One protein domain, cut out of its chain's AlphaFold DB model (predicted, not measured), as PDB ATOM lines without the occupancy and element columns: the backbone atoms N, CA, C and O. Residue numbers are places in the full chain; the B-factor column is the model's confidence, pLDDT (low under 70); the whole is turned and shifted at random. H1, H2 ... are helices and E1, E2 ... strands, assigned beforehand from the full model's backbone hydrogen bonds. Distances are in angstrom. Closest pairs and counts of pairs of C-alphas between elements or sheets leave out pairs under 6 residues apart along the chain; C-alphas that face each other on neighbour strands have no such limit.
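This is residues 26 to 113 of the 120 residues of an uncharacterized protein of Acidobacteria bacterium 37-71-11 (UniProt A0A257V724). A twisted sheet of four strands curls round one helix, H2, which packs on one face. The short helix H1 sits at one end of the sheet beside the E1 and E2 hairpin, while H3 leads off from the opposite end, and residues 108 to 113 stick out. The 88 printed residues hold three named helices and four named strands, in the order H1 H2 E1 E2 E3 E4 H3; the sheet's order is E1 E2 E3 E4, antiparallel throughout, and the class is mixed, helices and strands. The whole is compact, with a radius of gyration of the C-alphas of 13.0 A, and flat, spanning 36 by 34 by 17 A.

H1, residues 26 to 31, begins at C-alpha 26 (124.256, 143.702, 186.778) and is 9.1 A long. H2, residues 36 to 45, is 14.1 A long. E1 covers residues 53 to 63, 23.7 A from first to last C-alpha, and bends by 69 degrees at residue 60. E2, residues 66 to 75, is 26.0 A long and begins at C-alpha 66 (139.442, 140.876, 189.490). E3, residues 81 to 87, measures 19.5 A, and E4, residues 93 to 99, measures 16.9 A. H3, residues 101 to 111, is 15.2 A long and ends at C-alpha 111 (137.732, 136.088, 173.046).

E1 to E4 form a meander, each strand the antiparallel neighbour of the one before, with E1 and E4 as edge strands. The hairpin E1 and E2 has directions 162 degrees apart, with N 56 and O 72 within hydrogen-bond range at 2.8 A. In the hairpin E2 and E3, at 151 degrees, N 71 and O 84 are 3.0 A apart. In the hairpin E3 and E4, at 168 degrees, N 83 and O 97 are 2.9 A apart. H1 and H2 on one face of the sheet make two layers. The closest C-alphas of H2 and E3 are those of Ala 43 and Val 84, 6.0 A; of H2 and E2, those of Ala 39 and Trp 69, 6.7 A. H1 comes closest to E1 with the C-alphas of Leu 28 and Glu 61, 6.9 A apart. H3 only grazes the sheet with its residues 101 to 107; its closest C-alphas with E3 are those of Pro 101 and Val 81, 7.7 A. H3 is apart from H1 and from H2. Every O i to N i+4 pair is within hydrogen-bond range in H1 and H2, and 4 of 7 are in H3.

The two C-alphas farthest apart are those of Glu 27 and Gly 77, 37.9 A. The printed part has no cut. The link from H2 to E1 is short, with 7 residues; the other links are tight, and none is long. The mean pLDDT of the printed part is 89.1, but residues 100 to 113 are under 70, and the mean of H3 is 56.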
ATOM      1  N   ALA A  26     124.962 142.932 185.755       95.81
ATOM      2  CA  ALA A  26     124.256 143.702 186.778       95.81
ATOM      3  C   ALA A  26     124.867 143.544 188.181       95.81
ATOM      4  O   ALA A  26     124.832 144.482 188.972       95.81
ATOM      5  N   GLU A  27     125.413 142.373 188.513       96.56
ATOM      6  CA  GLU A  27     126.128 142.152 189.774       96.56
ATOM      7  C   GLU A  27     127.495 142.830 189.762       96.56
ATOM      8  O   GLU A  27     127.836 143.499 190.734       96.56
ATOM      9  N   LEU A  28     128.231 142.747 188.651       97.69
ATOM     10  CA  LEU A  28     129.496 143.465 188.473       97.69
ATOM     11  C   LEU A  28     129.302 144.978 188.645       97.69
ATOM     12  O   LEU A  28     130.023 145.610 189.416       97.69
ATOM     13  N   ALA A  29     128.270 145.546 188.014       97.00
ATOM     14  CA  ALA A  29     127.957 146.972 188.112       97.00
ATOM     15  C   ALA A  29     127.675 147.437 189.552       97.00
ATOM     16  O   ALA A  29     127.976 148.576 189.895       97.00
ATOM     17  N   LYS A  30     127.132 146.566 190.414       97.69
ATOM     18  CA  LYS A  30     126.896 146.874 191.837       97.69
ATOM     19  C   LYS A  30     128.172 146.856 192.679       97.69
ATOM     20  O   LYS A  30     128.178 147.421 193.769       97.69
ATOM     21  N   LEU A  31     129.210 146.160 192.220       97.56
ATOM     22  CA  LEU A  31     130.485 146.028 192.922       97.56
ATOM     23  C   LEU A  31     131.481 147.128 192.537       97.56
ATOM     24  O   LEU A  31     132.369 147.443 193.331       97.56
ATOM     25  N   ALA A  32     131.333 147.707 191.342       97.81
ATOM     26  CA  ALA A  32     132.165 148.808 190.880       97.81
ATOM     27  C   ALA A  32     131.971 150.042 191.774       97.81
ATOM     28  O   ALA A  32     130.852 150.481 192.037       97.81
ATOM     29  N   LYS A  33     133.084 150.608 192.238       98.44
ATOM     30  CA  LYS A  33     133.122 151.851 193.025       98.44
ATOM     31  C   LYS A  33     133.618 153.025 192.192       98.44
ATOM     32  O   LYS A  33     133.292 154.170 192.489       98.44
ATOM     33  N   VAL A  34     134.401 152.735 191.158       98.56
ATOM     34  CA  VAL A  34     134.914 153.706 190.199       98.56
ATOM     35  C   VAL A  34     133.992 153.746 188.992       98.56
ATOM     36  O   VAL A  34     133.628 152.708 188.435       98.56
ATOM     37  N   SER A  35     133.608 154.957 188.591       98.44
ATOM     38  CA  SER A  35     132.795 155.170 187.398       98.44
ATOM     39  C   SER A  35     133.595 154.860 186.126       98.44
ATOM     40  O   SER A  35     134.812 155.043 186.097       98.44
ATOM     41  N   GLN A  36     132.914 154.463 185.047       98.44
ATOM     42  CA  GLN A  36     133.559 154.271 183.742       98.44
ATOM     43  C   GLN A  36     134.308 155.534 183.290       98.44
ATOM     44  O   GLN A  36     135.421 155.440 182.790       98.44
ATOM     45  N   ALA A  37     133.733 156.721 183.512       98.44
ATOM     46  CA  ALA A  37     134.335 157.992 183.110       98.44
ATOM     47  C   ALA A  37     135.617 158.325 183.894       98.44
ATOM     48  O   ALA A  37     136.562 158.881 183.330       98.44
ATOM     49  N   ASP A  38     135.673 157.995 185.186       98.62
ATOM     50  CA  ASP A  38     136.885 158.198 185.985       98.62
ATOM     51  C   ASP A  38     137.953 157.158 185.657       98.62
ATOM     52  O   ASP A  38     139.127 157.509 185.542       98.62
ATOM     53  N   ALA A  39     137.552 155.908 185.413       98.62
ATOM     54  CA  ALA A  39     138.454 154.874 184.930       98.62
ATOM     55  C   ALA A  39     139.030 155.227 183.546       98.62
ATOM     56  O   ALA A  39     140.241 155.143 183.357       98.62
ATOM     57  N   GLU A  40     138.210 155.733 182.620       98.62
ATOM     58  CA  GLU A  40     138.647 156.202 181.299       98.62
ATOM     59  C   GLU A  40     139.668 157.339 181.425       98.62
ATOM     60  O   GLU A  40     140.692 157.355 180.736       98.62
ATOM     61  N   ARG A  41     139.416 158.296 182.326       98.44
ATOM     62  CA  ARG A  41     140.347 159.397 182.601       98.44
ATOM     63  C   ARG A  41     141.698 158.867 183.072       98.44
ATOM     64  O   ARG A  41     142.724 159.327 182.572       98.44
ATOM     65  N   THR A  42     141.701 157.906 183.995       98.44
ATOM     66  CA  THR A  42     142.931 157.260 184.468       98.44
ATOM     67  C   THR A  42     143.624 156.488 183.348       98.44
ATOM     68  O   THR A  42     144.832 156.630 183.176       98.44
ATOM     69  N   ALA A  43     142.877 155.736 182.538       98.00
ATOM     70  CA  ALA A  43     143.425 154.966 181.428       98.00
ATOM     71  C   ALA A  43     144.114 155.869 180.392       98.00
ATOM     72  O   ALA A  43     145.254 155.624 179.998       98.00
ATOM     73  N   LYS A  44     143.483 156.988 180.013       98.12
ATOM     74  CA  LYS A  44     144.078 157.989 179.111       98.12
ATOM     75  C   LYS A  44     145.298 158.688 179.714       98.12
ATOM     76  O   LYS A  44     146.203 159.065 178.971       98.12
ATOM     77  N   ALA A  45     145.346 158.851 181.036       97.25
ATOM     78  CA  ALA A  45     146.465 159.484 181.735       97.25
ATOM     79  C   ALA A  45     147.755 158.641 181.743       97.25
ATOM     80  O   ALA A  45     148.818 159.175 182.056       97.25
ATOM     81  N   VAL A  46     147.692 157.359 181.362       95.56
ATOM     82  CA  VAL A  46     148.886 156.517 181.145       95.56
ATOM     83  C   VAL A  46     149.724 157.026 179.964       95.56
ATOM     84  O   VAL A  46     150.940 156.835 179.924       95.56
ATOM     85  N   PHE A  47     149.099 157.710 179.005       94.81
ATOM     86  CA  PHE A  47     149.766 158.232 177.819       94.81
ATOM     87  C   PHE A  47     150.269 159.655 178.043       94.81
ATOM     88  O   PHE A  47     149.637 160.469 178.713       94.81
ATOM     89  N   LYS A  48     151.385 159.991 177.387       93.75
ATOM     90  CA  LYS A  48     152.015 161.317 177.485       93.75
ATOM     91  C   LYS A  48     151.057 162.467 177.144       93.75
ATOM     92  O   LYS A  48     151.110 163.506 177.792       93.75
ATOM     93  N   ASN A  49     150.197 162.269 176.142       95.00
ATOM     94  CA  ASN A  49     149.215 163.250 175.688       95.00
ATOM     95  C   ASN A  49     147.808 162.624 175.707       95.00
ATOM     96  O   ASN A  49     147.397 162.035 174.707       95.00
ATOM     97  N   PRO A  50     147.032 162.768 176.791       94.62
ATOM     98  CA  PRO A  50     145.688 162.187 176.881       94.62
ATOM     99  C   PRO A  50     144.729 162.646 175.770       94.62
ATOM    100  O   PRO A  50     143.824 161.911 175.386       94.62
ATOM    101  N   SER A  51     144.933 163.848 175.216       95.81
ATOM    102  CA  SER A  51     144.137 164.388 174.103       95.81
ATOM    103  C   SER A  51     144.359 163.673 172.765       95.81
ATOM    104  O   SER A  51     143.536 163.819 171.866       95.81
ATOM    105  N   ASP A  52     145.443 162.904 172.627       96.38
ATOM    106  CA  ASP A  52     145.726 162.086 171.442       96.38
ATOM    107  C   ASP A  52     145.089 160.683 171.536       96.38
ATOM    108  O   ASP A  52     145.237 159.881 170.610       96.38
ATOM    109  N   VAL A  53     144.395 160.375 172.640       97.25
ATOM    110  CA  VAL A  53     143.858 159.043 172.948       97.25
ATOM    111  C   VAL A  53     142.335 159.026 172.821       97.25
ATOM    112  O   VAL A  53     141.624 159.775 173.496       97.25
ATOM    113  N   ALA A  54     141.821 158.122 171.992       97.12
ATOM    114  CA  ALA A  54     140.396 157.866 171.827       97.12
ATOM    115  C   ALA A  54     140.036 156.461 172.324       97.12
ATOM    116  O   ALA A  54     140.784 155.515 172.090       97.12
ATOM    117  N   VAL A  55     138.879 156.325 172.974       97.19
ATOM    118  CA  VAL A  55     138.331 155.017 173.355       97.19
ATOM    119  C   VAL A  55     137.725 154.366 172.117       97.19
ATOM    120  O   VAL A  55     136.917 154.989 171.426       97.19
ATOM    121  N   ALA A  56     138.154 153.146 171.815       95.75
ATOM    122  CA  ALA A  56     137.579 152.306 170.774       95.75
ATOM    123  C   ALA A  56     136.523 151.357 171.350       95.75
ATOM    124  O   ALA A  56     135.450 151.253 170.761       95.75
ATOM    125  N   ASP A  57     136.817 150.737 172.493       96.38
ATOM    126  CA  ASP A  57     135.895 149.892 173.253       96.38
ATOM    127  C   ASP A  57     136.154 150.047 174.761       96.38
ATOM    128  O   ASP A  57     137.212 150.533 175.178       96.38
ATOM    129  N   SER A  58     135.165 149.686 175.575       97.06
ATOM    130  CA  SER A  58     135.285 149.674 177.027       97.06
ATOM    131  C   SER A  58     134.238 148.770 177.665       97.06
ATOM    132  O   SER A  58     133.049 148.893 177.350       97.06
ATOM    133  N   GLU A  59     134.641 147.973 178.651       97.44
ATOM    134  CA  GLU A  59     133.749 147.034 179.326       97.44
ATOM    135  C   GLU A  59     134.053 146.914 180.828       97.44
ATOM    136  O   GLU A  59     135.192 147.056 181.270       97.44
ATOM    137  N   LEU A  60     133.009 146.668 181.632       98.06
ATOM    138  CA  LEU A  60     133.153 146.216 183.018       98.06
ATOM    139  C   LEU A  60     133.099 144.690 183.050       98.06
ATOM    140  O   LEU A  60     132.089 144.087 182.650       98.06
ATOM    141  N   GLU A  61     134.138 144.061 183.581       96.44
ATOM    142  CA  GLU A  61     134.258 142.609 183.554       96.44
ATOM    143  C   GLU A  61     135.022 142.017 184.736       96.44
ATOM    144  O   GLU A  61     135.618 142.717 185.556       96.44
ATOM    145  N   ALA A  62     134.913 140.694 184.851       95.12
ATOM    146  CA  ALA A  62     135.638 139.902 185.823       95.12
ATOM    147  C   ALA A  62     136.738 139.119 185.100       95.12
ATOM    148  O   ALA A  62     136.455 138.080 184.503       95.12
ATOM    149  N   GLU A  63     137.978 139.581 185.193       89.94
ATOM    150  CA  GLU A  63     139.130 138.963 184.537       89.94
ATOM    151  C   GLU A  63     140.162 138.542 185.583       89.94
ATOM    152  O   GLU A  63     140.405 139.253 186.553       89.94
ATOM    153  N   HIS A  64     140.725 137.338 185.457       87.44
ATOM    154  CA  HIS A  64     141.697 136.790 186.418       87.44
ATOM    155  C   HIS A  64     141.263 136.839 187.904       87.44
ATOM    156  O   HIS A  64     142.094 136.774 188.807       87.44
ATOM    157  N   GLY A  65     139.951 136.892 188.168       92.12
ATOM    158  CA  GLY A  65     139.380 137.015 189.515       92.12
ATOM    159  C   GLY A  65     139.218 138.453 190.023       92.12
ATOM    160  O   GLY A  65     138.784 138.629 191.158       92.12
ATOM    161  N   CYS A  66     139.511 139.451 189.193       95.69
ATOM    162  CA  CYS A  66     139.442 140.876 189.490       95.69
ATOM    163  C   CYS A  66     138.280 141.550 188.772       95.69
ATOM    164  O   CYS A  66     137.992 141.228 187.625       95.69
ATOM    165  N   LEU A  67     137.628 142.507 189.434       97.75
ATOM    166  CA  LEU A  67     136.690 143.409 188.772       97.75
ATOM    167  C   LEU A  67     137.464 144.573 188.149       97.75
ATOM    168  O   LEU A  67     138.054 145.380 188.875       97.75
ATOM    169  N   ILE A  68     137.413 144.679 186.827       98.19
ATOM    170  CA  ILE A  68     138.155 145.684 186.068       98.19
ATOM    171  C   ILE A  68     137.247 146.458 185.118       98.19
ATOM    172  O   ILE A  68     136.234 145.944 184.639       98.19
ATOM    173  N   TRP A  69     137.640 147.695 184.837       98.44
ATOM    174  CA  TRP A  69     137.296 148.376 183.599       98.44
ATOM    175  C   TRP A  69     138.396 148.095 182.577       98.44
ATOM    176  O   TRP A  69     139.535 148.516 182.792       98.44
ATOM    177  N   SER A  70     138.061 147.406 181.491       97.19
ATOM    178  CA  SER A  70     138.948 147.229 180.341       97.19
ATOM    179  C   SER A  70     138.676 148.320 179.307       97.19
ATOM    180  O   SER A  70     137.524 148.714 179.105       97.19
ATOM    181  N   PHE A  71     139.733 148.847 178.689       98.00
ATOM    182  CA  PHE A  71     139.658 149.868 177.648       98.00
ATOM    183  C   PHE A  71     140.575 149.526 176.484       98.00
ATOM    184  O   PHE A  71     141.794 149.483 176.657       98.00
ATOM    185  N   ASP A  72     140.000 149.466 175.286       95.56
ATOM    186  CA  ASP A  72     140.750 149.494 174.037       95.56
ATOM    187  C   ASP A  72     140.927 150.940 173.587       95.56
ATOM    188  O   ASP A  72     139.964 151.655 173.290       95.56
ATOM    189  N   LEU A  73     142.174 151.394 173.509       96.62
ATOM    190  CA  LEU A  73     142.516 152.786 173.250       96.62
ATOM    191  C   LEU A  73     143.282 152.939 171.935       96.62
ATOM    192  O   LEU A  73     144.327 152.330 171.716       96.62
ATOM    193  N   LYS A  74     142.800 153.826 171.063       96.06
ATOM    194  CA  LYS A  74     143.520 154.258 169.859       96.06
ATOM    195  C   LYS A  74     144.326 155.508 170.169       96.06
ATOM    196  O   LYS A  74     143.761 156.523 170.571       96.06
ATOM    197  N   VAL A  75     145.632 155.457 169.917       95.56
ATOM    198  CA  VAL A  75     146.527 156.607 170.093       95.56
ATOM    199  C   VAL A  75     146.888 157.181 168.729       95.56
ATOM    200  O   VAL A  75     147.346 156.464 167.836       95.56
ATOM    201  N   LYS A  76     146.689 158.487 168.548       94.75
ATOM    202  CA  LYS A  76     146.999 159.184 167.297       94.75
ATOM    203  C   LYS A  76     148.444 158.924 166.855       94.75
ATOM    204  O   LYS A  76     149.384 159.113 167.619       94.75
ATOM    205  N   GLY A  77     148.619 158.524 165.596       91.44
ATOM    206  CA  GLY A  77     149.937 158.229 165.020       91.44
ATOM    207  C   GLY A  77     150.488 156.838 165.353       91.44
ATOM    208  O   GLY A  77     151.574 156.506 164.890       91.44
ATOM    209  N   THR A  78     149.743 156.018 166.100       88.75
ATOM    210  CA  THR A  78     150.051 154.598 166.320       88.75
ATOM    211  C   THR A  78     149.100 153.714 165.515       88.75
ATOM    212  O   THR A  78     148.000 154.132 165.149       88.75
ATOM    213  N   VAL A  79     149.540 152.497 165.210       88.19
ATOM    214  CA  VAL A  79     148.714 151.462 164.577       88.19
ATOM    215  C   VAL A  79     148.346 150.430 165.644       88.19
ATOM    216  O   VAL A  79     149.187 150.113 166.476       88.19
ATOM    217  N   GLY A  80     147.131 149.883 165.588       88.75
ATOM    218  CA  GLY A  80     146.628 148.921 166.574       88.75
ATOM    219  C   GLY A  80     145.856 149.593 167.706       88.75
ATOM    220  O   GLY A  80     145.391 150.730 167.560       88.75
ATOM    221  N   VAL A  81     145.712 148.876 168.817       89.19
ATOM    222  CA  VAL A  81     145.056 149.357 170.038       89.19
ATOM    223  C   VAL A  81     145.982 149.181 171.236       89.19
ATOM    224  O   VAL A  81     146.898 148.363 171.236       89.19
ATOM    225  N   HIS A  82     145.781 150.003 172.252       93.19
ATOM    226  CA  HIS A  82     146.360 149.797 173.566       93.19
ATOM    227  C   HIS A  82     145.263 149.347 174.509       93.19
ATOM    228  O   HIS A  82     144.324 150.104 174.739       93.19
ATOM    229  N   GLU A  83     145.420 148.165 175.077       93.75
ATOM    230  CA  GLU A  83     144.534 147.690 176.123       93.75
ATOM    231  C   GLU A  83     145.033 148.216 177.474       93.75
ATOM    232  O   GLU A  83     146.221 148.103 177.806       93.75
ATOM    233  N   VAL A  84     144.144 148.838 178.245       96.69
ATOM    234  CA  VAL A  84     144.432 149.320 179.599       96.69
ATOM    235  C   VAL A  84     143.350 148.830 180.546       96.69
ATOM    236  O   VAL A  84     142.176 149.140 180.364       96.69
ATOM    237  N   GLN A  85     143.763 148.122 181.597       97.75
ATOM    238  CA  GLN A  85     142.863 147.574 182.608       97.75
ATOM    239  C   GLN A  85     142.977 148.377 183.903       97.75
ATOM    240  O   GLN A  85     144.070 148.547 184.457       97.75
ATOM    241  N   ILE A  86     141.842 148.875 184.384       98.38
ATOM    242  CA  ILE A  86     141.724 149.708 185.579       98.38
ATOM    243  C   ILE A  86     140.941 148.957 186.651       98.38
ATOM    244  O   ILE A  86     139.865 148.430 186.389       98.38
ATOM    245  N   ASP A  87     141.438 148.959 187.883       98.38
ATOM    246  CA  ASP A  87     140.731 148.420 189.039       98.38
ATOM    247  C   ASP A  87     139.397 149.151 189.250       98.38
ATOM    248  O   ASP A  87     139.361 150.358 189.511       98.38
ATOM    249  N   ALA A  88     138.276 148.436 189.163       98.50
ATOM    250  CA  ALA A  88     136.957 149.056 189.278       98.50
ATOM    251  C   ALA A  88     136.587 149.459 190.719       98.50
ATOM    252  O   ALA A  88     135.541 150.075 190.943       98.50
ATOM    253  N   GLY A  89     137.398 149.095 191.713       98.25
ATOM    254  CA  GLY A  89     137.195 149.414 193.120       98.25
ATOM    255  C   GLY A  89     138.009 150.603 193.626       98.25
ATOM    256  O   GLY A  89     137.500 151.344 194.470       98.25
ATOM    257  N   ASP A  90     139.234 150.803 193.133       98.25
ATOM    258  CA  ASP A  90     140.110 151.904 193.571       98.25
ATOM    259  C   ASP A  90     140.733 152.742 192.443       98.25
ATOM    260  O   ASP A  90     141.342 153.779 192.714       98.25
ATOM    261  N   GLY A  91     140.534 152.350 191.183       98.00
ATOM    262  CA  GLY A  91     140.897 153.138 190.010       98.00
ATOM    263  C   GLY A  91     142.363 153.025 189.611       98.00
ATOM    264  O   GLY A  91     142.808 153.796 188.765       98.00
ATOM    265  N   LYS A  92     143.134 152.108 190.204       97.69
ATOM    266  CA  LYS A  92     144.538 151.892 189.830       97.69
ATOM    267  C   LYS A  92     144.665 151.212 188.475       97.69
ATOM    268  O   LYS A  92     143.869 150.351 188.119       97.69
ATOM    269  N   VAL A  93     145.725 151.551 187.750       96.94
ATOM    270  CA  VAL A  93     146.117 150.826 186.536       96.94
ATOM    271  C   VAL A  93     146.689 149.473 186.946       96.94
ATOM    272  O   VAL A  93     147.670 149.420 187.689       96.94
ATOM    273  N   LEU A  94     146.078 148.396 186.463       94.56
ATOM    274  CA  LEU A  94     146.515 147.024 186.717       94.56
ATOM    275  C   LEU A  94     147.317 146.448 185.543       94.56
ATOM    276  O   LEU A  94     148.253 145.682 185.760       94.56
ATOM    277  N   SER A  95     146.982 146.849 184.313       93.38
ATOM    278  CA  SER A  95     147.678 146.441 183.088       93.38
ATOM    279  C   SER A  95     147.650 147.553 182.038       93.38
ATOM    280  O   SER A  95     146.720 148.359 181.994       93.38
ATOM    281  N   SER A  96     148.680 147.602 181.192       92.44
ATOM    282  CA  SER A  96     148.729 148.439 179.991       92.44
ATOM    283  C   SER A  96     149.610 147.766 178.943       92.44
ATOM    284  O   SER A  96     150.814 147.590 179.156       92.44
ATOM    285  N   VAL A  97     149.017 147.370 177.817       87.81
ATOM    286  CA  VAL A  97     149.687 146.596 176.762       87.81
ATOM    287  C   VAL A  97     149.380 147.205 175.397       87.81
ATOM    288  O   VAL A  97     148.264 147.631 175.128       87.81
ATOM    289  N   HIS A  98     150.382 147.269 174.519       84.62
ATOM    290  CA  HIS A  98     150.175 147.631 173.117       84.62
ATOM    291  C   HIS A  98     149.942 146.371 172.278       84.62
ATOM    292  O   HIS A  98     150.821 145.510 172.169       84.62
ATOM    293  N   GLU A  99     148.775 146.288 171.656       71.81
ATOM    294  CA  GLU A  99     148.367 145.224 170.750       71.81
ATOM    295  C   GLU A  99     148.661 145.655 169.305       71.81
ATOM    296  O   GLU A  99     148.020 146.548 168.746       71.81
ATOM    297  N   THR A 100     149.635 145.011 168.655       67.81
ATOM    298  CA  THR A 100     149.809 145.195 167.201       67.81
ATOM    299  C   THR A 100     148.642 144.537 166.444       67.81
ATOM    300  O   THR A 100     148.122 143.528 166.920       67.81
ATOM    301  N   PRO A 101     148.265 144.989 165.230       61.00
ATOM    302  CA  PRO A 101     147.124 144.424 164.485       61.00
ATOM    303  C   PRO A 101     147.191 142.906 164.253       61.00
ATOM    304  O   PRO A 101     146.167 142.222 164.168       61.00
ATOM    305  N   ALA A 102     148.406 142.362 164.142       61.16
ATOM    306  CA  ALA A 102     148.628 140.927 164.003       61.16
ATOM    307  C   ALA A 102     148.290 140.155 165.293       61.16
ATOM    308  O   ALA A 102     147.795 139.031 165.212       61.16
ATOM    309  N   LYS A 103     148.527 140.766 166.462       57.53
ATOM    310  CA  LYS A 103     148.201 140.224 167.788       57.53
ATOM    311  C   LYS A 103     146.705 140.377 168.093       57.53
ATOM    312  O   LYS A 103     146.064 139.384 168.413       57.53
ATOM    313  N   GLU A 104     146.128 141.537 167.776       55.81
ATOM    314  CA  GLU A 104     144.689 141.818 167.909       55.81
ATOM    315  C   GLU A 104     143.829 140.809 167.111       55.81
ATOM    316  O   GLU A 104     142.817 140.292 167.580       55.81
ATOM    317  N   THR A 105     144.248 140.450 165.889       59.81
ATOM    318  CA  THR A 105     143.524 139.462 165.060       59.81
ATOM    319  C   THR A 105     143.632 138.028 165.605       59.81
ATOM    320  O   THR A 105     142.786 137.182 165.291       59.81
ATOM    321  N   ALA A 106     144.673 137.722 166.384       58.19
ATOM    322  CA  ALA A 106     144.846 136.421 167.023       58.19
ATOM    323  C   ALA A 106     144.009 136.308 168.310       58.19
ATOM    324  O   ALA A 106     143.323 135.300 168.482       58.19
ATOM    325  N   GLU A 107     143.992 137.354 169.141       53.12
ATOM    326  CA  GLU A 107     143.241 137.414 170.407       53.12
ATOM    327  C   GLU A 107     141.721 137.500 170.180       53.12
ATOM    328  O   GLU A 107     140.967 136.750 170.795       53.12
ATOM    329  N   LYS A 108     141.246 138.243 169.162       57.53
ATOM    330  CA  LYS A 108     139.814 138.271 168.777       57.53
ATOM    331  C   LYS A 108     139.214 136.896 168.467       57.53
ATOM    332  O   LYS A 108     137.995 136.732 168.507       57.53
ATOM    333  N   LYS A 109     140.038 135.907 168.104       52.66
ATOM    334  CA  LYS A 109     139.592 134.519 167.879       52.66
ATOM    335  C   LYS A 109     139.481 133.723 169.180       52.66
ATOM    336  O   LYS A 109     138.762 132.725 169.203       52.66
ATOM    337  N   ASN A 110     140.196 134.136 170.222       51.25
ATOM    338  CA  ASN A 110     140.191 133.514 171.538       51.25
ATOM    339  C   ASN A 110     139.089 134.107 172.434       51.25
ATOM    340  O   ASN A 110     138.348 133.340 173.045       51.25
ATOM    341  N   ASP A 111     138.856 135.421 172.366       51.47
ATOM    342  CA  ASP A 111     137.732 136.088 173.046       51.47
ATOM    343  C   ASP A 111     136.370 135.603 172.548       51.47
ATOM    344  O   ASP A 111     135.473 135.288 173.330       51.47
ATOM    345  N   GLN A 112     136.236 135.383 171.235       50.28
ATOM    346  CA  GLN A 112     135.047 134.733 170.666       50.28
ATOM    347  C   GLN A 112     134.849 133.293 171.166       50.28
ATOM    348  O   GLN A 112     133.760 132.741 171.030       50.28
ATOM    349  N   LYS A 113     135.876 132.666 171.749       42.09
ATOM    350  CA  LYS A 113     135.804 131.318 172.319       42.09
ATOM    351  C   LYS A 113     135.498 131.316 173.821       42.09
ATOM    352  O   LYS A 113     135.125 130.263 174.339       42.09
TER     353      LYS A 113